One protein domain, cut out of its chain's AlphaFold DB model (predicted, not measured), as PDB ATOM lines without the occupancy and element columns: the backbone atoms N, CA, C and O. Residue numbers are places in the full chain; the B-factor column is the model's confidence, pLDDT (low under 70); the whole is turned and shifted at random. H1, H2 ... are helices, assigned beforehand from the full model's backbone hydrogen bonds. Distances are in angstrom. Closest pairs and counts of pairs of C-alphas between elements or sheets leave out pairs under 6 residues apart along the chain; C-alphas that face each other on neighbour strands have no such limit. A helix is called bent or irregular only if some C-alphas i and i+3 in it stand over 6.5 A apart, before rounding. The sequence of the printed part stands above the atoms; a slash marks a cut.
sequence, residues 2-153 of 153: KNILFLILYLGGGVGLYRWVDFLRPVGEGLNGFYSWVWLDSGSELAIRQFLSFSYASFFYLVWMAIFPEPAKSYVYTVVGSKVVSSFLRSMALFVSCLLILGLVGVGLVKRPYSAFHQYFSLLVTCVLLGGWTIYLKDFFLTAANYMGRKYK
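AT A GLANCE: This is residues 2 to 153 of the 153 residues of an uncharacterized protein of Pseudomonas bijieensis (UniProt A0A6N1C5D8). The longest axis is marked by H3, and H4 and H5, one after the other, run back beside it, the opposite way and at shallow tilts. H2 crosses H4 and splays away from H3 toward its last residue; H1a, the first arm of a bent helix, crosses H2 and H4 on the side away from H3, while H1b turns off about perpendicular to it, and residues 69 to 74 of the link from H2 to H3 stand free. The 152 printed residues hold five named helices, in the order H1, H2, H3, H4, H5, and no named strand, and the class is all helix. The whole is elongated, spanning 58 by 37 by 23 A, and only just compact, close to loose, with a radius of gyration of the C-alphas of 17.5 A.

HOW THE PARTS SIT: H1, residues 2 to 37, was assigned as one helix by its hydrogen bonds but is bent: C-alphas 23 and 26 are 8.0 A apart. Its arms H1a, residues 2 to 23, and H1b, residues 26 to 37, are about perpendicular, at 84 degrees. H1a is itself irregular, with C-alphas 19 and 22 at 7.7 A, and has a kink of 47 degrees near residue 17. H2, residues 44 to 67, is the hub, touching four other helices. H1a touches H2 at a steep tilt of 39 degrees, opposite ways; their closest C-alphas, of Val 21 and Arg 49, are 6.4 A apart. H1b touches H2 with residues 27 to 32 alone, closest at the C-alphas of Gly 28 and Ile 48, 3.8 A apart; the tilt of 68 degrees is only just steep. H3, residues 81 to 110, and H2 form a helical hairpin at a steep tilt of 42 degrees; H2 touches H3 with residues 46 to 50 alone, closest at the C-alphas of Leu 46 and Gly 106, 6.9 A apart. H1a and H3 are apart. H4, residues 116 to 131, has a kink of 28 degrees near residue 125. H4 touches H2 at a steep tilt of 41 degrees, the same way, with the C-alphas of Ser 58 and Gly 131 closest at 4.7 A. H3 and H4 form a helical hairpin at a shallow tilt of 22 degrees, with the C-alphas of Cys 98 and Leu 130 closest at 5.7 A. H2, H3 and H4 make an up and down bundle, each running against the one before. H1a touches H4 with residues 11 to 18 alone, closest at the C-alphas of Gly 14 and Leu 124, 6.9 A apart. H5, residues 134 to 151, and H4 meet only through their link. H5 touches H3 at a shallow tilt of 19 degrees, opposite ways, with the C-alphas of Ser 87 and Phe 140 closest at 5.2 A. Every O i to N i+4 pair is within hydrogen-bond range in H1b, H2, H3 and H5; the counts are 12 of 18 in H1a and 11 of 12 in H4.

IN THESE COORDINATES: H1a begins at C-alpha 2, (-53.195, 54.434, 323.491), and is 31.1 A long; H1b is 17.1 A long. H2 measures 34.3 A. H3, 43.8 A, begins at C-alpha 81, (-51.682, 89.330, 318.588). H4 measures 21.5 A, and H5, 25.6 A, ends at C-alpha 151, (-41.472, 89.605, 316.273).

THE WHOLE: The C-alphas farthest apart, of Pro 113 and Lys 153, are 60.2 A apart. The printed part has no cut. The link from H2 to H3, 13 residues, is long; those from H3 to H4 and from H4 to H5 are tight. The mean pLDDT of the printed part is 84.6; residues 70 to 80 and 150 to 153 are under 70.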
ATOM      1  N   LYS A   2     -53.711  53.242 322.776       74.81
ATOM      2  CA  LYS A   2     -53.195  54.434 323.491       74.81
ATOM      3  C   LYS A   2     -54.097  54.931 324.636       74.81
ATOM      4  O   LYS A   2     -53.584  55.220 325.704       74.81
ATOM      5  N   ASN A   3     -55.421  54.931 324.456       79.12
ATOM      6  CA  ASN A   3     -56.364  55.382 325.496       79.12
ATOM      7  C   ASN A   3     -56.426  54.441 326.715       79.12
ATOM      8  O   ASN A   3     -56.610  54.898 327.836       79.12
ATOM      9  N   ILE A   4     -56.256  53.131 326.506       85.50
ATOM     10  CA  ILE A   4     -56.237  52.152 327.605       85.50
ATOM     11  C   ILE A   4     -54.927  52.291 328.384       85.50
ATOM     12  O   ILE A   4     -54.944  52.355 329.607       85.50
ATOM     13  N   LEU A   5     -53.802  52.425 327.674       88.25
ATOM     14  CA  LEU A   5     -52.501  52.686 328.287       88.25
ATOM     15  C   LEU A   5     -52.500  54.004 329.078       88.25
ATOM     16  O   LEU A   5     -52.008  54.036 330.201       88.25
ATOM     17  N   PHE A   6     -53.104  55.058 328.517       89.44
ATOM     18  CA  PHE A   6     -53.314  56.336 329.194       89.44
ATOM     19  C   PHE A   6     -54.027  56.137 330.533       89.44
ATOM     20  O   PHE A   6     -53.516  56.558 331.564       89.44
ATOM     21  N   LEU A   7     -55.179  55.456 330.525       89.50
ATOM     22  CA  LEU A   7     -55.982  55.240 331.729       89.50
ATOM     23  C   LEU A   7     -55.241  54.405 332.775       89.50
ATOM     24  O   LEU A   7     -55.278  54.749 333.952       89.50
ATOM     25  N   ILE A   8     -54.545  53.344 332.361       91.31
ATOM     26  CA  ILE A   8     -53.783  52.484 333.278       91.31
ATOM     27  C   ILE A   8     -52.665  53.278 333.955       91.31
ATOM     28  O   ILE A   8     -52.524  53.220 335.175       91.31
ATOM     29  N   LEU A   9     -51.891  54.046 333.185       92.56
ATOM     30  CA  LEU A   9     -50.792  54.844 333.726       92.56
ATOM     31  C   LEU A   9     -51.297  56.001 334.591       92.56
ATOM     32  O   LEU A   9     -50.722  56.263 335.647       92.56
ATOM     33  N   TYR A  10     -52.386  56.650 334.176       93.00
ATOM     34  CA  TYR A  10     -53.016  57.727 334.930       93.00
ATOM     35  C   TYR A  10     -53.556  57.236 336.276       93.00
ATOM     36  O   TYR A  10     -53.249  57.790 337.328       93.00
ATOM     37  N   LEU A  11     -54.359  56.171 336.270       92.56
ATOM     38  CA  LEU A  11     -54.943  55.645 337.501       92.56
ATOM     39  C   LEU A  11     -53.865  55.025 338.391       92.56
ATOM     40  O   LEU A  11     -53.860  55.273 339.594       92.56
ATOM     41  N   GLY A  12     -52.917  54.280 337.814       91.44
ATOM     42  CA  GLY A  12     -51.804  53.687 338.554       91.44
ATOM     43  C   GLY A  12     -50.929  54.739 339.240       91.44
ATOM     44  O   GLY A  12     -50.679  54.646 340.443       91.44
ATOM     45  N   GLY A  13     -50.515  55.779 338.509       90.19
ATOM     46  CA  GLY A  13     -49.726  56.879 339.069       90.19
ATOM     47  C   GLY A  13     -50.510  57.704 340.092       90.19
ATOM     48  O   GLY A  13     -49.996  58.006 341.170       90.19
ATOM     49  N   GLY A  14     -51.777  58.000 339.802       89.06
ATOM     50  CA  GLY A  14     -52.658  58.745 340.695       89.06
ATOM     51  C   GLY A  14     -52.919  58.023 342.017       89.06
ATOM     52  O   GLY A  14     -52.865  58.647 343.074       89.06
ATOM     53  N   VAL A  15     -53.135  56.705 342.005       90.75
ATOM     54  CA  VAL A  15     -53.294  55.914 343.239       90.75
ATOM     55  C   VAL A  15     -52.012  55.941 344.077       90.75
ATOM     56  O   VAL A  15     -52.087  56.113 345.293       90.75
ATOM     57  N   GLY A  16     -50.837  55.851 343.447       87.88
ATOM     58  CA  GLY A  16     -49.547  55.955 344.141       87.88
ATOM     59  C   GLY A  16     -49.318  57.313 344.817       87.88
ATOM     60  O   GLY A  16     -48.742  57.379 345.905       87.88
ATOM     61  N   LEU A  17     -49.829  58.393 344.219       87.88
ATOM     62  CA  LEU A  17     -49.711  59.757 344.748       87.88
ATOM     63  C   LEU A  17     -50.563  60.028 345.988       87.88
ATOM     64  O   LEU A  17     -50.292  60.998 346.690       87.88
ATOM     65  N   TYR A  18     -51.536  59.171 346.317       86.94
ATOM     66  CA  TYR A  18     -52.380  59.361 347.501       86.94
ATOM     67  C   TYR A  18     -51.568  59.487 348.803       86.94
ATOM     68  O   TYR A  18     -51.947  60.223 349.708       86.94
ATOM     69  N   ARG A  19     -50.406  58.827 348.889       85.69
ATOM     70  CA  ARG A  19     -49.509  58.919 350.058       85.69
ATOM     71  C   ARG A  19     -48.857  60.294 350.238       85.69
ATOM     72  O   ARG A  19     -48.304  60.560 351.295       85.69
ATOM     73  N   TRP A  20     -48.910  61.141 349.215       82.94
ATOM     74  CA  TRP A  20     -48.265  62.454 349.173       82.94
ATOM     75  C   TRP A  20     -49.266  63.611 349.294       82.94
ATOM     76  O   TRP A  20     -48.890  64.763 349.100       82.94
ATOM     77  N   VAL A  21     -50.534  63.322 349.622       80.31
ATOM     78  CA  VAL A  21     -51.601  64.328 349.800       80.31
ATOM     79  C   VAL A  21     -51.185  65.422 350.781       80.31
ATOM     80  O   VAL A  21     -51.355  66.603 350.479       80.31
ATOM     81  N   ASP A  22     -50.566  65.053 351.901       78.56
ATOM     82  CA  ASP A  22     -50.191  66.010 352.946       78.56
ATOM     83  C   ASP A  22     -49.099  66.999 352.515       78.56
ATOM     84  O   ASP A  22     -49.036  68.109 353.042       78.56
ATOM     85  N   PHE A  23     -48.284  66.665 351.507       82.81
ATOM     86  CA  PHE A  23     -47.256  67.577 350.994       82.81
ATOM     87  C   PHE A  23     -47.857  68.811 350.302       82.81
ATOM     88  O   PHE A  23     -47.236  69.870 350.256       82.81
ATOM     89  N   LEU A  24     -49.088  68.701 349.790       78.19
ATOM     90  CA  LEU A  24     -49.793  69.797 349.118       78.19
ATOM     91  C   LEU A  24     -50.766  70.550 350.026       78.19
ATOM     92  O   LEU A  24     -51.510  71.401 349.535       78.19
ATOM     93  N   ARG A  25     -50.743  70.286 351.337       81.38
ATOM     94  CA  ARG A  25     -51.588  70.960 352.329       81.38
ATOM     95  C   ARG A  25     -51.659  72.491 352.162       81.38
ATOM     96  O   ARG A  25     -52.777  72.979 352.013       81.38
ATOM     97  N   PRO A  26     -50.546  73.252 352.066       82.00
ATOM     98  CA  PRO A  26     -50.629  74.713 351.952       82.00
ATOM     99  C   PRO A  26     -51.333  75.180 350.669       82.00
ATOM    100  O   PRO A  26     -52.045  76.181 350.667       82.00
ATOM    101  N   VAL A  27     -51.174  74.444 349.567       81.19
ATOM    102  CA  VAL A  27     -51.803  74.810 348.291       81.19
ATOM    103  C   VAL A  27     -53.283  74.426 348.275       81.19
ATOM    104  O   VAL A  27     -54.118  75.167 347.756       81.19
ATOM    105  N   GLY A  28     -53.626  73.299 348.901       81.31
ATOM    106  CA  GLY A  28     -55.009  72.888 349.117       81.31
ATOM    107  C   GLY A  28     -55.787  73.831 350.033       81.31
ATOM    108  O   GLY A  28     -56.949  74.117 349.761       81.31
ATOM    109  N   GLU A  29     -55.150  74.378 351.070       83.25
ATOM    110  CA  GLU A  29     -55.746  75.412 351.928       83.25
ATOM    111  C   GLU A  29     -56.026  76.704 351.153       83.25
ATOM    112  O   GLU A  29     -57.102  77.287 351.296       83.25
ATOM    113  N   GLY A  30     -55.115  77.108 350.261       84.44
ATOM    114  CA  GLY A  30     -55.353  78.217 349.335       84.44
ATOM    115  C   GLY A  30     -56.567  77.976 348.431       84.44
ATOM    116  O   GLY A  30     -57.409  78.862 348.271       84.44
ATOM    117  N   LEU A  31     -56.708  76.758 347.894       86.31
ATOM    118  CA  LEU A  31     -57.885  76.372 347.110       86.31
ATOM    119  C   LEU A  31     -59.168  76.398 347.956       86.31
ATOM    120  O   LEU A  31     -60.207  76.838 347.467       86.31
ATOM    121  N   ASN A  32     -59.101  75.992 349.226       88.31
ATOM    122  CA  ASN A  32     -60.239  76.074 350.140       88.31
ATOM    123  C   ASN A  32     -60.681  77.526 350.378       88.31
ATOM    124  O   ASN A  32     -61.873  77.812 350.378       88.31
ATOM    125  N   GLY A  33     -59.726  78.450 350.527       87.38
ATOM    126  CA  GLY A  33     -60.007  79.886 350.630       87.38
ATOM    127  C   GLY A  33     -60.657  80.462 349.368       87.38
ATOM    128  O   GLY A  33     -61.575  81.273 349.450       87.38
ATOM    129  N   PHE A  34     -60.239  80.005 348.185       87.44
ATOM    130  CA  PHE A  34     -60.926  80.351 346.941       87.44
ATOM    131  C   PHE A  34     -62.360  79.802 346.916       87.44
ATOM    132  O   PHE A  34     -63.292  80.530 346.579       87.44
ATOM    133  N   TYR A  35     -62.558  78.539 347.300       90.88
ATOM    134  CA  TYR A  35     -63.883  77.921 347.320       90.88
ATOM    135  C   TYR A  35     -64.827  78.535 348.348       90.88
ATOM    136  O   TYR A  35     -66.009  78.687 348.045       90.88
ATOM    137  N   SER A  36     -64.341  78.954 349.515       88.69
ATOM    138  CA  SER A  36     -65.172  79.671 350.485       88.69
ATOM    139  C   SER A  36     -65.648  81.019 349.941       88.69
ATOM    140  O   SER A  36     -66.814  81.370 350.123       88.69
ATOM    141  N   TRP A  37     -64.801  81.726 349.184       90.06
ATOM    142  CA  TRP A  37     -65.167  82.985 348.530       90.06
ATOM    143  C   TRP A  37     -66.276  82.824 347.477       90.06
ATOM    144  O   TRP A  37     -67.128  83.700 347.355       90.06
ATOM    145  N   VAL A  38     -66.316  81.695 346.759       88.38
ATOM    146  CA  VAL A  38     -67.354  81.390 345.749       88.38
ATOM    147  C   VAL A  38     -68.481  80.479 346.265       88.38
ATOM    148  O   VAL A  38     -69.238  79.932 345.464       88.38
ATOM    149  N   TRP A  39     -68.595  80.295 347.585       87.00
ATOM    150  CA  TRP A  39     -69.600  79.443 348.247       87.00
ATOM    151  C   TRP A  39     -69.601  77.961 347.815       87.00
ATOM    152  O   TRP A  39     -70.634  77.293 347.837       87.00
ATOM    153  N   LEU A  40     -68.433  77.428 347.457       87.25
ATOM    154  CA  LEU A  40     -68.190  76.014 347.142       87.25
ATOM    155  C   LEU A  40     -67.326  75.317 348.205       87.25
ATOM    156  O   LEU A  40     -66.650  74.333 347.904       87.25
ATOM    157  N   ASP A  41     -67.318  75.833 349.436       83.06
ATOM    158  CA  ASP A  41     -66.530  75.256 350.524       83.06
ATOM    159  C   ASP A  41     -66.927  73.794 350.770       83.06
ATOM    160  O   ASP A  41     -68.102  73.440 350.900       83.06
ATOM    161  N   SER A  42     -65.912  72.941 350.797       78.69
ATOM    162  CA  SER A  42     -66.047  71.498 350.955       78.69
ATOM    163  C   SER A  42     -65.165  70.955 352.088       78.69
ATOM    164  O   SER A  42     -65.101  69.746 352.316       78.69
ATOM    165  N   GLY A  43     -64.521  71.855 352.838       84.25
ATOM    166  CA  GLY A  43     -63.566  71.537 353.890       84.25
ATOM    167  C   GLY A  43     -62.138  71.374 353.366       84.25
ATOM    168  O   GLY A  43     -61.891  70.843 352.279       84.25
ATOM    169  N   SER A  44     -61.176  71.788 354.193       84.19
ATOM    170  CA  SER A  44     -59.748  71.840 353.854       84.19
ATOM    171  C   SER A  44     -59.188  70.495 353.385       84.19
ATOM    172  O   SER A  44     -58.513  70.427 352.362       84.19
ATOM    173  N   GLU A  45     -59.518  69.401 354.070       87.25
ATOM    174  CA  GLU A  45     -59.045  68.054 353.728       87.25
ATOM    175  C   GLU A  45     -59.505  67.591 352.337       87.25
ATOM    176  O   GLU A  45     -58.761  66.916 351.617       87.25
ATOM    177  N   LEU A  46     -60.720  67.966 351.920       89.12
ATOM    178  CA  LEU A  46     -61.209  67.635 350.583       89.12
ATOM    179  C   LEU A  46     -60.605  68.562 349.524       89.12
ATOM    180  O   LEU A  46     -60.229  68.077 348.456       89.12
ATOM    181  N   ALA A  47     -60.423  69.844 349.844       89.44
ATOM    182  CA  ALA A  47     -59.755  70.812 348.976       89.44
ATOM    183  C   ALA A  47     -58.311  70.404 348.644       89.44
ATOM    184  O   ALA A  47     -57.891  70.496 347.488       89.44
ATOM    185  N   ILE A  48     -57.570  69.858 349.610       90.25
ATOM    186  CA  ILE A  48     -56.216  69.326 349.379       90.25
ATOM    187  C   ILE A  48     -56.251  68.170 348.374       90.25
ATOM    188  O   ILE A  48     -55.466  68.142 347.422       90.25
ATOM    189  N   ARG A  49     -57.197  67.238 348.528       91.56
ATOM    190  CA  ARG A  49     -57.353  66.104 347.600       91.56
ATOM    191  C   ARG A  49     -57.776  66.566 346.209       91.56
ATOM    192  O   ARG A  49     -57.217  66.087 345.228       91.56
ATOM    193  N   GLN A  50     -58.708  67.514 346.120       92.12
ATOM    194  CA  GLN A  50     -59.122  68.138 344.861       92.12
ATOM    195  C   GLN A  50     -57.923  68.754 344.144       92.12
ATOM    196  O   GLN A  50     -57.696  68.467 342.967       92.12
ATOM    197  N   PHE A  51     -57.128  69.550 344.863       90.81
ATOM    198  CA  PHE A  51     -55.952  70.201 344.303       90.81
ATOM    199  C   PHE A  51     -54.909  69.187 343.821       90.81
ATOM    200  O   PHE A  51     -54.416  69.317 342.698       90.81
ATOM    201  N   LEU A  52     -54.606  68.156 344.620       90.94
ATOM    202  CA  LEU A  52     -53.674  67.097 344.226       90.94
ATOM    203  C   LEU A  52     -54.153  66.392 342.953       90.94
ATOM    204  O   LEU A  52     -53.396  66.302 341.988       90.94
ATOM    205  N   SER A  53     -55.403  65.915 342.925       92.44
ATOM    206  CA  SER A  53     -55.952  65.186 341.776       92.44
ATOM    207  C   SER A  53     -55.971  66.046 340.512       92.44
ATOM    208  O   SER A  53     -55.636  65.564 339.429       92.44
ATOM    209  N   PHE A  54     -56.343  67.321 340.634       93.12
ATOM    210  CA  PHE A  54     -56.407  68.248 339.505       93.12
ATOM    211  C   PHE A  54     -55.024  68.636 338.979       93.12
ATOM    212  O   PHE A  54     -54.797  68.638 337.764       93.12
ATOM    213  N   SER A  55     -54.077  68.908 339.877       91.25
ATOM    214  CA  SER A  55     -52.691  69.200 339.509       91.25
ATOM    215  C   SER A  55     -52.051  67.992 338.842       91.25
ATOM    216  O   SER A  55     -51.490  68.119 337.755       91.25
ATOM    217  N   TYR A  56     -52.213  66.805 339.432       92.88
ATOM    218  CA  TYR A  56     -51.740  65.556 338.847       92.88
ATOM    219  C   TYR A  56     -52.313  65.329 337.447       92.88
ATOM    220  O   TYR A  56     -51.553  65.055 336.523       92.88
ATOM    221  N   ALA A  57     -53.625  65.502 337.258       93.56
ATOM    222  CA  ALA A  57     -54.240  65.397 335.937       93.56
ATOM    223  C   ALA A  57     -53.643  66.374 334.936       93.56
ATOM    224  O   ALA A  57     -53.265  65.975 333.838       93.56
ATOM    225  N   SER A  58     -53.494  67.631 335.332       93.31
ATOM    226  CA  SER A  58     -52.934  68.659 334.464       93.31
ATOM    227  C   SER A  58     -51.501  68.311 334.041       93.31
ATOM    228  O   SER A  58     -51.188  68.297 332.850       93.31
ATOM    229  N   PHE A  59     -50.640  67.933 334.990       92.38
ATOM    230  CA  PHE A  59     -49.272  67.508 334.689       92.38
ATOM    231  C   PHE A  59     -49.228  66.242 333.834       92.38
ATOM    232  O   PHE A  59     -48.466  66.187 332.870       92.38
ATOM    233  N   PHE A  60     -50.060  65.247 334.138       93.50
ATOM    234  CA  PHE A  60     -50.102  64.002 333.382       93.50
ATOM    235  C   PHE A  60     -50.493  64.240 331.923       93.50
ATOM    236  O   PHE A  60     -49.830  63.720 331.032       93.50
ATOM    237  N   TYR A  61     -51.511  65.064 331.657       92.31
ATOM    238  CA  TYR A  61     -51.899  65.417 330.289       92.31
ATOM    239  C   TYR A  61     -50.784  66.163 329.544       92.31
ATOM    240  O   TYR A  61     -50.536  65.867 328.375       92.31
ATOM    241  N   LEU A  62     -50.082  67.091 330.204       90.81
ATOM    242  CA  LEU A  62     -48.942  67.798 329.607       90.81
ATOM    243  C   LEU A  62     -47.799  66.840 329.248       90.81
ATOM    244  O   LEU A  62     -47.312  66.869 328.118       90.81
ATOM    245  N   VAL A  63     -47.413  65.957 330.172       91.06
ATOM    246  CA  VAL A  63     -46.377  64.935 329.944       91.06
ATOM    247  C   VAL A  63     -46.809  63.964 328.848       91.06
ATOM    248  O   VAL A  63     -46.030  63.661 327.946       91.06
ATOM    249  N   TRP A  64     -48.063  63.517 328.869       91.50
ATOM    250  CA  TRP A  64     -48.607  62.621 327.855       91.50
ATOM    251  C   TRP A  64     -48.556  63.239 326.456       91.50
ATOM    252  O   TRP A  64     -48.103  62.590 325.516       91.50
ATOM    253  N   MET A  65     -48.966  64.504 326.319       87.94
ATOM    254  CA  MET A  65     -48.886  65.242 325.055       87.94
ATOM    255  C   MET A  65     -47.443  65.480 324.597       87.94
ATOM    256  O   MET A  65     -47.206  65.551 323.393       87.94
ATOM    257  N   ALA A  66     -46.490  65.609 325.523       86.81
ATOM    258  CA  ALA A  66     -45.074  65.753 325.195       86.81
ATOM    259  C   ALA A  66     -44.455  64.438 324.686       86.81
ATOM    260  O   ALA A  66     -43.667  64.461 323.745       86.81
ATOM    261  N   ILE A  67     -44.830  63.296 325.275       87.31
ATOM    262  CA  ILE A  67     -44.335  61.963 324.879       87.31
ATOM    263  C   ILE A  67     -45.002  61.482 323.584       87.31
ATOM    264  O   ILE A  67     -44.351  60.878 322.732       87.31
ATOM    265  N   PHE A  68     -46.298  61.749 323.422       83.62
ATOM    266  CA  PHE A  68     -47.077  61.384 322.240       83.62
ATOM    267  C   PHE A  68     -47.588  62.640 321.526       83.62
ATOM    268  O   PHE A  68     -48.793  62.914 321.563       83.62
ATOM    269  N   PRO A  69     -46.701  63.405 320.868       74.56
ATOM    270  CA  PRO A  69     -47.110  64.597 320.149       74.56
ATOM    271  C   PRO A  69     -48.052  64.215 319.006       74.56
ATOM    272  O   PRO A  69     -47.749  63.353 318.176       74.56
ATOM    273  N   GLU A  70     -49.212  64.863 318.956       69.06
ATOM    274  CA  GLU A  70     -50.044  64.826 317.759       69.06
ATOM    275  C   GLU A  70     -49.355  65.628 316.647       69.06
ATOM    276  O   GLU A  70     -48.751  66.669 316.935       69.06
ATOM    277  N   PRO A  71     -49.427  65.175 315.380       58.56
ATOM    278  CA  PRO A  71     -48.868  65.926 314.268       58.56
ATOM    279  C   PRO A  71     -49.478  67.324 314.269       58.56
ATOM    280  O   PRO A  71     -50.701  67.477 314.334       58.56
ATOM    281  N   ALA A  72     -48.615  68.341 314.229       53.97
ATOM    282  CA  ALA A  72     -49.040  69.728 314.224       53.97
ATOM    283  C   ALA A  72     -50.014  69.933 313.058       53.97
ATOM    284  O   ALA A  72     -49.612  69.940 311.893       53.97
ATOM    285  N   LYS A  73     -51.311  70.090 313.360       53.75
ATOM    286  CA  LYS A  73     -52.255  70.630 312.381       53.75
ATOM    287  C   LYS A  73     -51.649  71.945 311.928       53.75
ATOM    288  O   LYS A  73     -51.358  72.774 312.786       53.75
ATOM    289  N   SER A  74     -51.379  72.072 310.627       42.94
ATOM    290  CA  SER A  74     -50.704  73.234 310.046       42.94
ATOM    291  C   SER A  74     -51.322  74.519 310.604       42.94
ATOM    292  O   SER A  74     -52.439  74.910 310.266       42.94
ATOM    293  N   TYR A  75     -50.638  75.128 311.574       47.38
ATOM    294  CA  TYR A  75     -51.113  76.349 312.196       47.38
ATOM    295  C   TYR A  75     -50.937  77.429 311.135       47.38
ATOM    296  O   TYR A  75     -49.819  77.789 310.771       47.38
ATOM    297  N   VAL A  76     -52.064  77.855 310.569       47.00
ATOM    298  CA  VAL A  76     -52.160  78.827 309.479       47.00
ATOM    299  C   VAL A  76     -51.245  80.022 309.764       47.00
ATOM    300  O   VAL A  76     -51.310  80.618 310.840       47.00
ATOM    301  N   TYR A  77     -50.424  80.367 308.769       48.31
ATOM    302  CA  TYR A  77     -49.316  81.339 308.733       48.31
ATOM    303  C   TYR A  77     -49.633  82.800 309.153       48.31
ATOM    304  O   TYR A  77     -48.810  83.704 308.972       48.31
ATOM    305  N   THR A  78     -50.792  83.067 309.754       53.38
ATOM    306  CA  THR A  78     -51.239  84.389 310.212       53.38
ATOM    307  C   THR A  78     -51.631  84.354 311.694       53.38
ATOM    308  O   THR A  78     -52.807  84.366 312.071       53.38
ATOM    309  N   VAL A  79     -50.625  84.296 312.572       59.00
ATOM    310  CA  VAL A  79     -50.808  84.499 314.019       59.00
ATOM    311  C   VAL A  79     -50.811  86.007 314.297       59.00
ATOM    312  O   VAL A  79     -49.781  86.666 314.196       59.00
ATOM    313  N   VAL A  80     -51.986  86.555 314.609       68.38
ATOM    314  CA  VAL A  80     -52.184  87.962 315.007       68.38
ATOM    315  C   VAL A  80     -52.157  88.042 316.536       68.38
ATOM    316  O   VAL A  80     -52.592  87.098 317.194       68.38
ATOM    317  N   GLY A  81     -51.703  89.154 317.125       70.31
ATOM    318  CA  GLY A  81     -51.682  89.330 318.588       70.31
ATOM    319  C   GLY A  81     -53.050  89.104 319.255       70.31
ATOM    320  O   GLY A  81     -53.124  88.516 320.331       70.31
ATOM    321  N   SER A  82     -54.147  89.446 318.569       77.62
ATOM    322  CA  SER A  82     -55.515  89.149 319.017       77.62
ATOM    323  C   SER A  82     -55.783  87.653 319.207       77.62
ATOM    324  O   SER A  82     -56.492  87.287 320.142       77.62
ATOM    325  N   LYS A  83     -55.171  86.777 318.393       80.62
ATOM    326  CA  LYS A  83     -55.277  85.316 318.547       80.62
ATOM    327  C   LYS A  83     -54.581  84.826 319.816       80.62
ATOM    328  O   LYS A  83     -55.084  83.917 320.470       80.62
ATOM    329  N   VAL A  84     -53.453  85.435 320.189       82.25
ATOM    330  CA  VAL A  84     -52.731  85.103 321.431       82.25
ATOM    331  C   VAL A  84     -53.605  85.444 322.639       82.25
ATOM    332  O   VAL A  84     -53.818  84.592 323.501       82.25
ATOM    333  N   VAL A  85     -54.177  86.653 322.656       86.19
ATOM    334  CA  VAL A  85     -55.078  87.107 323.727       86.19
ATOM    335  C   VAL A  85     -56.341  86.246 323.788       86.19
ATOM    336  O   VAL A  85     -56.727  85.811 324.870       86.19
ATOM    337  N   SER A  86     -56.962  85.921 322.650       85.12
ATOM    338  CA  SER A  86     -58.149  85.058 322.641       85.12
ATOM    339  C   SER A  86     -57.853  83.643 323.141       85.12
ATOM    340  O   SER A  86     -58.659  83.077 323.876       85.12
ATOM    341  N   SER A  87     -56.696  83.072 322.785       84.19
ATOM    342  CA  SER A  87     -56.286  81.745 323.265       84.19
ATOM    343  C   SER A  87     -55.991  81.758 324.765       84.19
ATOM    344  O   SER A  87     -56.388  80.826 325.463       84.19
ATOM    345  N   PHE A  88     -55.374  82.830 325.274       88.38
ATOM    346  CA  PHE A  88     -55.171  83.031 326.709       88.38
ATOM    347  C   PHE A  88     -56.503  83.084 327.461       88.38
ATOM    348  O   PHE A  88     -56.719  82.304 328.384       88.38
ATOM    349  N   LEU A  89     -57.422  83.954 327.025       89.50
ATOM    350  CA  LEU A  89     -58.735  84.104 327.654       89.50
ATOM    351  C   LEU A  89     -59.534  82.801 327.611       89.50
ATOM    352  O   LEU A  89     -60.159  82.437 328.602       89.50
ATOM    353  N   ARG A  90     -59.475  82.056 326.500       88.38
ATOM    354  CA  ARG A  90     -60.128  80.746 326.381       88.38
ATOM    355  C   ARG A  90     -59.529  79.716 327.337       88.38
ATOM    356  O   ARG A  90     -60.279  78.985 327.976       88.38
ATOM    357  N   SER A  91     -58.201  79.660 327.448       90.38
ATOM    358  CA  SER A  91     -57.519  78.766 328.390       90.38
ATOM    359  C   SER A  91     -57.860  79.117 329.840       90.38
ATOM    360  O   SER A  91     -58.213  78.224 330.606       90.38
ATOM    361  N   MET A  92     -57.855  80.405 330.194       91.06
ATOM    362  CA  MET A  92     -58.240  80.888 331.523       91.06
ATOM    363  C   MET A  92     -59.707  80.601 331.848       91.06
ATOM    364  O   MET A  92     -60.001  80.081 332.920       91.06
ATOM    365  N   ALA A  93     -60.628  80.868 330.921       91.19
ATOM    366  CA  ALA A  93     -62.046  80.575 331.115       91.19
ATOM    367  C   ALA A  93     -62.289  79.077 331.350       91.19
ATOM    368  O   ALA A  93     -63.060  78.706 332.237       91.19
ATOM    369  N   LEU A  94     -61.601  78.208 330.601       91.31
ATOM    370  CA  LEU A  94     -61.686  76.759 330.790       91.31
ATOM    371  C   LEU A  94     -61.062  76.312 332.109       91.31
ATOM    372  O   LEU A  94     -61.666  75.504 332.804       91.31
ATOM    373  N   PHE A  95     -59.907  76.862 332.484       92.44
ATOM    374  CA  PHE A  95     -59.270  76.588 333.770       92.44
ATOM    375  C   PHE A  95     -60.202  76.922 334.941       92.44
ATOM    376  O   PHE A  95     -60.463  76.068 335.786       92.44
ATOM    377  N   VAL A  96     -60.774  78.130 334.946       92.25
ATOM    378  CA  VAL A  96     -61.741  78.558 335.968       92.25
ATOM    379  C   VAL A  96     -62.978  77.661 335.959       92.25
ATOM    380  O   VAL A  96     -63.418  77.220 337.016       92.25
ATOM    381  N   SER A  97     -63.508  77.320 334.781       92.88
ATOM    382  CA  SER A  97     -64.646  76.399 334.667       92.88
ATOM    383  C   SER A  97     -64.330  75.025 335.265       92.88
ATOM    384  O   SER A  97     -65.157  74.462 335.979       92.88
ATOM    385  N   CYS A  98     -63.125  74.495 335.035       93.81
ATOM    386  CA  CYS A  98     -62.688  73.237 335.631       93.81
ATOM    387  C   CYS A  98     -62.611  73.320 337.157       93.81
ATOM    388  O   CYS A  98     -63.057  72.385 337.820       93.81
ATOM    389  N   LEU A  99     -62.105  74.425 337.715       92.06
ATOM    390  CA  LEU A  99     -62.080  74.636 339.166       92.06
ATOM    391  C   LEU A  99     -63.492  74.708 339.757       92.06
ATOM    392  O   LEU A  99     -63.755  74.090 340.784       92.06
ATOM    393  N   LEU A 100     -64.430  75.392 339.099       92.88
ATOM    394  CA  LEU A 100     -65.820  75.456 339.565       92.88
ATOM    395  C   LEU A 100     -66.504  74.084 339.525       92.88
ATOM    396  O   LEU A 100     -67.153  73.696 340.495       92.88
ATOM    397  N   ILE A 101     -66.323  73.316 338.444       92.94
ATOM    398  CA  ILE A 101     -66.840  71.940 338.347       92.94
ATOM    399  C   ILE A 101     -66.233  71.066 339.448       92.94
ATOM    400  O   ILE A 101     -66.950  70.308 340.099       92.94
ATOM    401  N   LEU A 102     -64.928  71.188 339.687       93.19
ATOM    402  CA  LEU A 102     -64.242  70.445 340.737       93.19
ATOM    403  C   LEU A 102     -64.797  70.788 342.124       93.19
ATOM    404  O   LEU A 102     -65.065  69.868 342.899       93.19
ATOM    405  N   GLY A 103     -65.019  72.073 342.411       90.75
ATOM    406  CA  GLY A 103     -65.661  72.554 343.636       90.75
ATOM    407  C   GLY A 103     -67.065  71.975 343.822       90.75
ATOM    408  O   GLY A 103     -67.357  71.395 344.867       90.75
ATOM    409  N   LEU A 104     -67.903  72.012 342.780       91.88
ATOM    410  CA  LEU A 104     -69.247  71.414 342.790       91.88
ATOM    411  C   LEU A 104     -69.216  69.907 343.085       91.88
ATOM    412  O   LEU A 104     -70.010  69.410 343.887       91.88
ATOM    413  N   VAL A 105     -68.282  69.175 342.471       92.12
ATOM    414  CA  VAL A 105     -68.083  67.743 342.736       92.12
ATOM    415  C   VAL A 105     -67.642  67.513 344.182       92.12
ATOM    416  O   VAL A 105     -68.144  66.594 344.828       92.12
ATOM    417  N   GLY A 106     -66.775  68.372 344.723       90.12
ATOM    418  CA  GLY A 106     -66.368  68.340 346.129       90.12
ATOM    419  C   GLY A 106     -67.546  68.481 347.083       90.12
ATOM    420  O   GLY A 106     -67.760  67.608 347.921       90.12
ATOM    421  N   VAL A 107     -68.375  69.512 346.903       90.19
ATOM    422  CA  VAL A 107     -69.591  69.727 347.711       90.19
ATOM    423  C   VAL A 107     -70.523  68.510 347.653       90.19
ATOM    424  O   VAL A 107     -71.109  68.117 348.665       90.19
ATOM    425  N   GLY A 108     -70.645  67.870 346.486       87.94
ATOM    426  CA  GLY A 108     -71.402  66.627 346.331       87.94
ATOM    427  C   GLY A 108     -70.804  65.436 347.094       87.94
ATOM    428  O   GLY A 108     -71.553  64.620 347.635       87.94
ATOM    429  N   LEU A 109     -69.475  65.338 347.161       88.25
ATOM    430  CA  LEU A 109     -68.755  64.269 347.858       88.25
ATOM    431  C   LEU A 109     -68.768  64.429 349.382       88.25
ATOM    432  O   LEU A 109     -68.852  63.415 350.072       88.25
ATOM    433  N   VAL A 110     -68.748  65.659 349.908       87.19
ATOM    434  CA  VAL A 110     -68.839  65.930 351.360       87.19
ATOM    435  C   VAL A 110     -70.113  65.353 351.965       87.19
ATOM    436  O   VAL A 110     -70.102  64.833 353.076       87.19
ATOM    437  N   LYS A 111     -71.223  65.405 351.223       83.50
ATOM    438  CA  LYS A 111     -72.533  64.932 351.692       83.50
ATOM    439  C   LYS A 111     -72.651  63.406 351.748       83.50
ATOM    440  O   LYS A 111     -73.688  62.898 352.164       83.50
ATOM    441  N   ARG A 112     -71.636  62.664 351.293       84.12
ATOM    442  CA  ARG A 112     -71.668  61.201 351.200       84.12
ATOM    443  C   ARG A 112     -70.697  60.572 352.203       84.12
ATOM    444  O   ARG A 112     -69.571  61.053 352.329       84.12
ATOM    445  N   PRO A 113     -71.073  59.462 352.864       82.75
ATOM    446  CA  PRO A 113     -70.237  58.787 353.858       82.75
ATOM    447  C   PRO A 113     -69.145  57.929 353.193       82.75
ATOM    448  O   PRO A 113     -69.057  56.721 353.401       82.75
ATOM    449  N   TYR A 114     -68.324  58.535 352.336       87.75
ATOM    450  CA  TYR A 114     -67.201  57.866 351.685       87.75
ATOM    451  C   TYR A 114     -65.931  57.967 352.523       87.75
ATOM    452  O   TYR A 114     -65.671  58.987 353.160       87.75
ATOM    453  N   SER A 115     -65.094  56.927 352.473       90.69
ATOM    454  CA  SER A 115     -63.761  57.009 353.070       90.69
ATOM    455  C   SER A 115     -62.875  57.997 352.305       90.69
ATOM    456  O   SER A 115     -63.099  58.276 351.124       90.69
ATOM    457  N   ALA A 116     -61.826  58.490 352.964       89.00
ATOM    458  CA  ALA A 116     -60.902  59.466 352.390       89.00
ATOM    459  C   ALA A 116     -60.307  59.029 351.040       89.00
ATOM    460  O   ALA A 116     -60.242  59.815 350.092       89.00
ATOM    461  N   PHE A 117     -59.955  57.746 350.930       89.69
ATOM    462  CA  PHE A 117     -59.448  57.163 349.693       89.69
ATOM    463  C   PHE A 117     -60.513  57.110 348.589       89.69
ATOM    464  O   PHE A 117     -60.219  57.444 347.445       89.69
ATOM    465  N   HIS A 118     -61.762  56.756 348.910       91.75
ATOM    466  CA  HIS A 118     -62.849  56.738 347.922       91.75
ATOM    467  C   HIS A 118     -63.177  58.142 347.407       91.75
ATOM    468  O   HIS A 118     -63.420  58.317 346.211       91.75
ATOM    469  N   GLN A 119     -63.144  59.149 348.285       91.56
ATOM    470  CA  GLN A 119     -63.283  60.552 347.890       91.56
ATOM    471  C   GLN A 119     -62.150  60.958 346.941       91.56
ATOM    472  O   GLN A 119     -62.420  61.475 345.860       91.56
ATOM    473  N   TYR A 120     -60.898  60.651 347.296       92.06
ATOM    474  CA  TYR A 120     -59.741  60.914 346.439       92.06
ATOM    475  C   TYR A 120     -59.845  60.221 345.078       92.06
ATOM    476  O   TYR A 120     -59.645  60.855 344.048       92.06
ATOM    477  N   PHE A 121     -60.196  58.937 345.048       92.75
ATOM    478  CA  PHE A 121     -60.307  58.186 343.802       92.75
ATOM    479  C   PHE A 121     -61.433  58.725 342.908       92.75
ATOM    480  O   PHE A 121     -61.259  58.849 341.698       92.75
ATOM    481  N   SER A 122     -62.563  59.126 343.494       93.12
ATOM    482  CA  SER A 122     -63.665  59.758 342.753       93.12
ATOM    483  C   SER A 122     -63.239  61.091 342.127       93.12
ATOM    484  O   SER A 122     -63.562  61.376 340.969       93.12
ATOM    485  N   LEU A 123     -62.466  61.890 342.869       93.06
ATOM    486  CA  LEU A 123     -61.865  63.124 342.365       93.06
ATOM    487  C   LEU A 123     -60.848  62.839 341.261       93.06
ATOM    488  O   LEU A 123     -60.892  63.493 340.227       93.06
ATOM    489  N   LEU A 124     -59.991  61.832 341.430       92.94
ATOM    490  CA  LEU A 124     -59.008  61.410 340.435       92.94
ATOM    491  C   LEU A 124     -59.682  61.051 339.103       92.94
ATOM    492  O   LEU A 124     -59.295  61.564 338.058       92.94
ATOM    493  N   VAL A 125     -60.736  60.233 339.134       93.00
ATOM    494  CA  VAL A 125     -61.499  59.864 337.929       93.00
ATOM    495  C   VAL A 125     -62.139  61.092 337.278       93.00
ATOM    496  O   VAL A 125     -62.067  61.254 336.061       93.00
ATOM    497  N   THR A 126     -62.718  61.992 338.071       92.81
ATOM    498  CA  THR A 126     -63.306  63.243 337.563       92.81
ATOM    499  C   THR A 126     -62.243  64.133 336.912       92.81
ATOM    500  O   THR A 126     -62.452  64.695 335.833       92.81
ATOM    501  N   CYS A 127     -61.070  64.227 337.537       94.19
ATOM    502  CA  CYS A 127     -59.959  65.040 337.069       94.19
ATOM    503  C   CYS A 127     -59.341  64.528 335.766       94.19
ATOM    504  O   CYS A 127     -58.725  65.337 335.077       94.19
ATOM    505  N   VAL A 128     -59.558  63.268 335.362       92.56
ATOM    506  CA  VAL A 128     -59.229  62.805 333.996       92.56
ATOM    507  C   VAL A 128     -59.853  63.742 332.967       92.56
ATOM    508  O   VAL A 128     -59.162  64.274 332.108       92.56
ATOM    509  N   LEU A 129     -61.158  63.993 333.078       90.44
ATOM    510  CA  LEU A 129     -61.874  64.832 332.117       90.44
ATOM    511  C   LEU A 129     -61.445  66.292 332.234       90.44
ATOM    512  O   LEU A 129     -61.197  66.947 331.221       90.44
ATOM    513  N   LEU A 130     -61.317  66.789 333.466       91.69
ATOM    514  CA  LEU A 130     -60.936  68.178 333.705       91.69
ATOM    515  C   LEU A 130     -59.530  68.470 333.184       91.69
ATOM    516  O   LEU A 130     -59.340  69.515 332.575       91.69
ATOM    517  N   GLY A 131     -58.580  67.539 333.324       88.19
ATOM    518  CA  GLY A 131     -57.192  67.664 332.861       88.19
ATOM    519  C   GLY A 131     -57.044  67.977 331.369       88.19
ATOM    520  O   GLY A 131     -56.043  68.572 330.966       88.19
ATOM    521  N   GLY A 132     -58.068  67.692 330.557       86.44
ATOM    522  CA  GLY A 132     -58.128  68.080 329.147       86.44
ATOM    523  C   GLY A 132     -58.023  69.590 328.894       86.44
ATOM    524  O   GLY A 132     -57.646  69.994 327.793       86.44
ATOM    525  N   TRP A 133     -58.267  70.444 329.897       92.38
ATOM    526  CA  TRP A 133     -58.068  71.899 329.789       92.38
ATOM    527  C   TRP A 133     -56.639  72.271 329.355       92.38
ATOM    528  O   TRP A 133     -56.431  73.260 328.649       92.38
ATOM    529  N   THR A 134     -55.656  71.442 329.721       91.31
ATOM    530  CA  THR A 134     -54.235  71.646 329.405       91.31
ATOM    531  C   THR A 134     -53.924  71.617 327.913       91.31
ATOM    532  O   THR A 134     -52.914  72.179 327.493       91.31
ATOM    533  N   ILE A 135     -54.803  71.039 327.089       88.69
ATOM    534  CA  ILE A 135     -54.694  71.105 325.625       88.69
ATOM    535  C   ILE A 135     -54.734  72.571 325.172       88.69
ATOM    536  O   ILE A 135     -53.884  73.007 324.400       88.69
ATOM    537  N   TYR A 136     -55.659  73.358 325.725       86.25
ATOM    538  CA  TYR A 136     -55.790  74.782 325.415       86.25
ATOM    539  C   TYR A 136     -54.643  75.611 325.990       86.25
ATOM    540  O   TYR A 136     -54.234  76.597 325.379       86.25
ATOM    541  N   LEU A 137     -54.101  75.202 327.140       89.12
ATOM    542  CA  LEU A 137     -52.899  75.814 327.704       89.12
ATOM    543  C   LEU A 137     -51.696  75.616 326.767       89.12
ATOM    544  O   LEU A 137     -50.987  76.573 326.455       89.12
ATOM    545  N   LYS A 138     -51.500  74.392 326.263       87.94
ATOM    546  CA  LYS A 138     -50.469  74.071 325.265       87.94
ATOM    547  C   LYS A 138     -50.650  74.904 323.994       87.94
ATOM    548  O   LYS A 138     -49.687  75.506 323.523       87.94
ATOM    549  N   ASP A 139     -51.867  74.970 323.454       84.19
ATOM    550  CA  ASP A 139     -52.168  75.751 322.247       84.19
ATOM    551  C   ASP A 139     -51.887  77.247 322.441       84.19
ATOM    552  O   ASP A 139     -51.343  77.900 321.544       84.19
ATOM    553  N   PHE A 140     -52.192  77.793 323.621       86.19
ATOM    554  CA  PHE A 140     -51.820  79.158 323.982       86.19
ATOM    555  C   PHE A 140     -50.299  79.354 323.953       86.19
ATOM    556  O   PHE A 140     -49.831  80.266 323.269       86.19
ATOM    557  N   PHE A 141     -49.523  78.487 324.615       86.88
ATOM    558  CA  PHE A 141     -48.059  78.590 324.630       86.88
ATOM    559  C   PHE A 141     -47.446  78.485 323.231       86.88
ATOM    560  O   PHE A 141     -46.574  79.280 322.888       86.88
ATOM    561  N   LEU A 142     -47.934  77.565 322.394       84.31
ATOM    562  CA  LEU A 142     -47.489  77.440 321.002       84.31
ATOM    563  C   LEU A 142     -47.821  78.695 320.185       84.31
ATOM    564  O   LEU A 142     -46.981  79.196 319.437       84.31
ATOM    565  N   THR A 143     -49.027  79.244 320.351       82.88
ATOM    566  CA  THR A 143     -49.443  80.479 319.671       82.88
ATOM    567  C   THR A 143     -48.580  81.668 320.108       82.88
ATOM    568  O   THR A 143     -48.135  82.450 319.266       82.88
ATOM    569  N   ALA A 144     -48.299  81.788 321.407       84.00
ATOM    570  CA  ALA A 144     -47.453  82.838 321.966       84.00
ATOM    571  C   ALA A 144     -45.996  82.717 321.491       84.00
ATOM    572  O   ALA A 144     -45.408  83.712 321.067       84.00
ATOM    573  N   ALA A 145     -45.434  81.504 321.490       83.50
ATOM    574  CA  ALA A 145     -44.080  81.237 321.007       83.50
ATOM    575  C   ALA A 145     -43.924  81.605 319.524       83.50
ATOM    576  O   ALA A 145     -42.972  82.291 319.155       83.50
ATOM    577  N   ASN A 146     -44.896  81.232 318.686       82.25
ATOM    578  CA  ASN A 146     -44.900  81.587 317.265       82.25
ATOM    579  C   ASN A 146     -45.018  83.102 317.036       82.25
ATOM    580  O   ASN A 146     -44.358  83.645 316.150       82.25
ATOM    581  N   TYR A 147     -45.835  83.797 317.833       78.88
ATOM    582  CA  TYR A 147     -45.962  85.254 317.753       78.88
ATOM    583  C   TYR A 147     -44.661  85.965 318.155       78.88
ATOM    584  O   TYR A 147     -44.202  86.853 317.437       78.88
ATOM    585  N   MET A 148     -44.029  85.542 319.257       80.31
ATOM    586  CA  MET A 148     -42.742  86.093 319.695       80.31
ATOM    587  C   MET A 148     -41.635  85.799 318.682       80.31
ATOM    588  O   MET A 148     -40.964  86.726 318.244       80.31
ATOM    589  N   GLY A 149     -41.492  84.550 318.229       74.62
ATOM    590  CA  GLY A 149     -40.478  84.164 317.242       74.62
ATOM    591  C   GLY A 149     -40.587  84.917 315.911       74.62
ATOM    592  O   GLY A 149     -39.579  85.108 315.237       74.62
ATOM    593  N   ARG A 150     -41.784  85.398 315.549       64.06
ATOM    594  CA  ARG A 150     -41.990  86.272 314.385       64.06
ATOM    595  C   ARG A 150     -41.667  87.741 314.661       64.06
ATOM    596  O   ARG A 150     -41.281  88.434 313.739       64.06
ATOM    597  N   LYS A 151     -41.829  88.225 315.894       58.56
ATOM    598  CA  LYS A 151     -41.472  89.605 316.273       58.56
ATOM    599  C   LYS A 151     -39.950  89.824 316.337       58.56
ATOM    600  O   LYS A 151     -39.506  90.960 316.238       58.56
ATOM    601  N   TYR A 152     -39.180  88.749 316.516       55.50
ATOM    602  CA  TYR A 152     -37.711  88.758 316.555       55.50
ATOM    603  C   TYR A 152     -37.034  88.424 315.207       55.50
ATOM    604  O   TYR A 152     -35.807  88.394 315.157       55.50
ATOM    605  N   LYS A 153     -37.801  88.164 314.140       48.72
ATOM    606  CA  LYS A 153     -37.309  88.033 312.757       48.72
ATOM    607  C   LYS A 153     -37.690  89.265 311.953       48.72
ATOM    608  O   LYS A 153     -36.869  89.654 311.101       48.72
TER     609      LYS A 153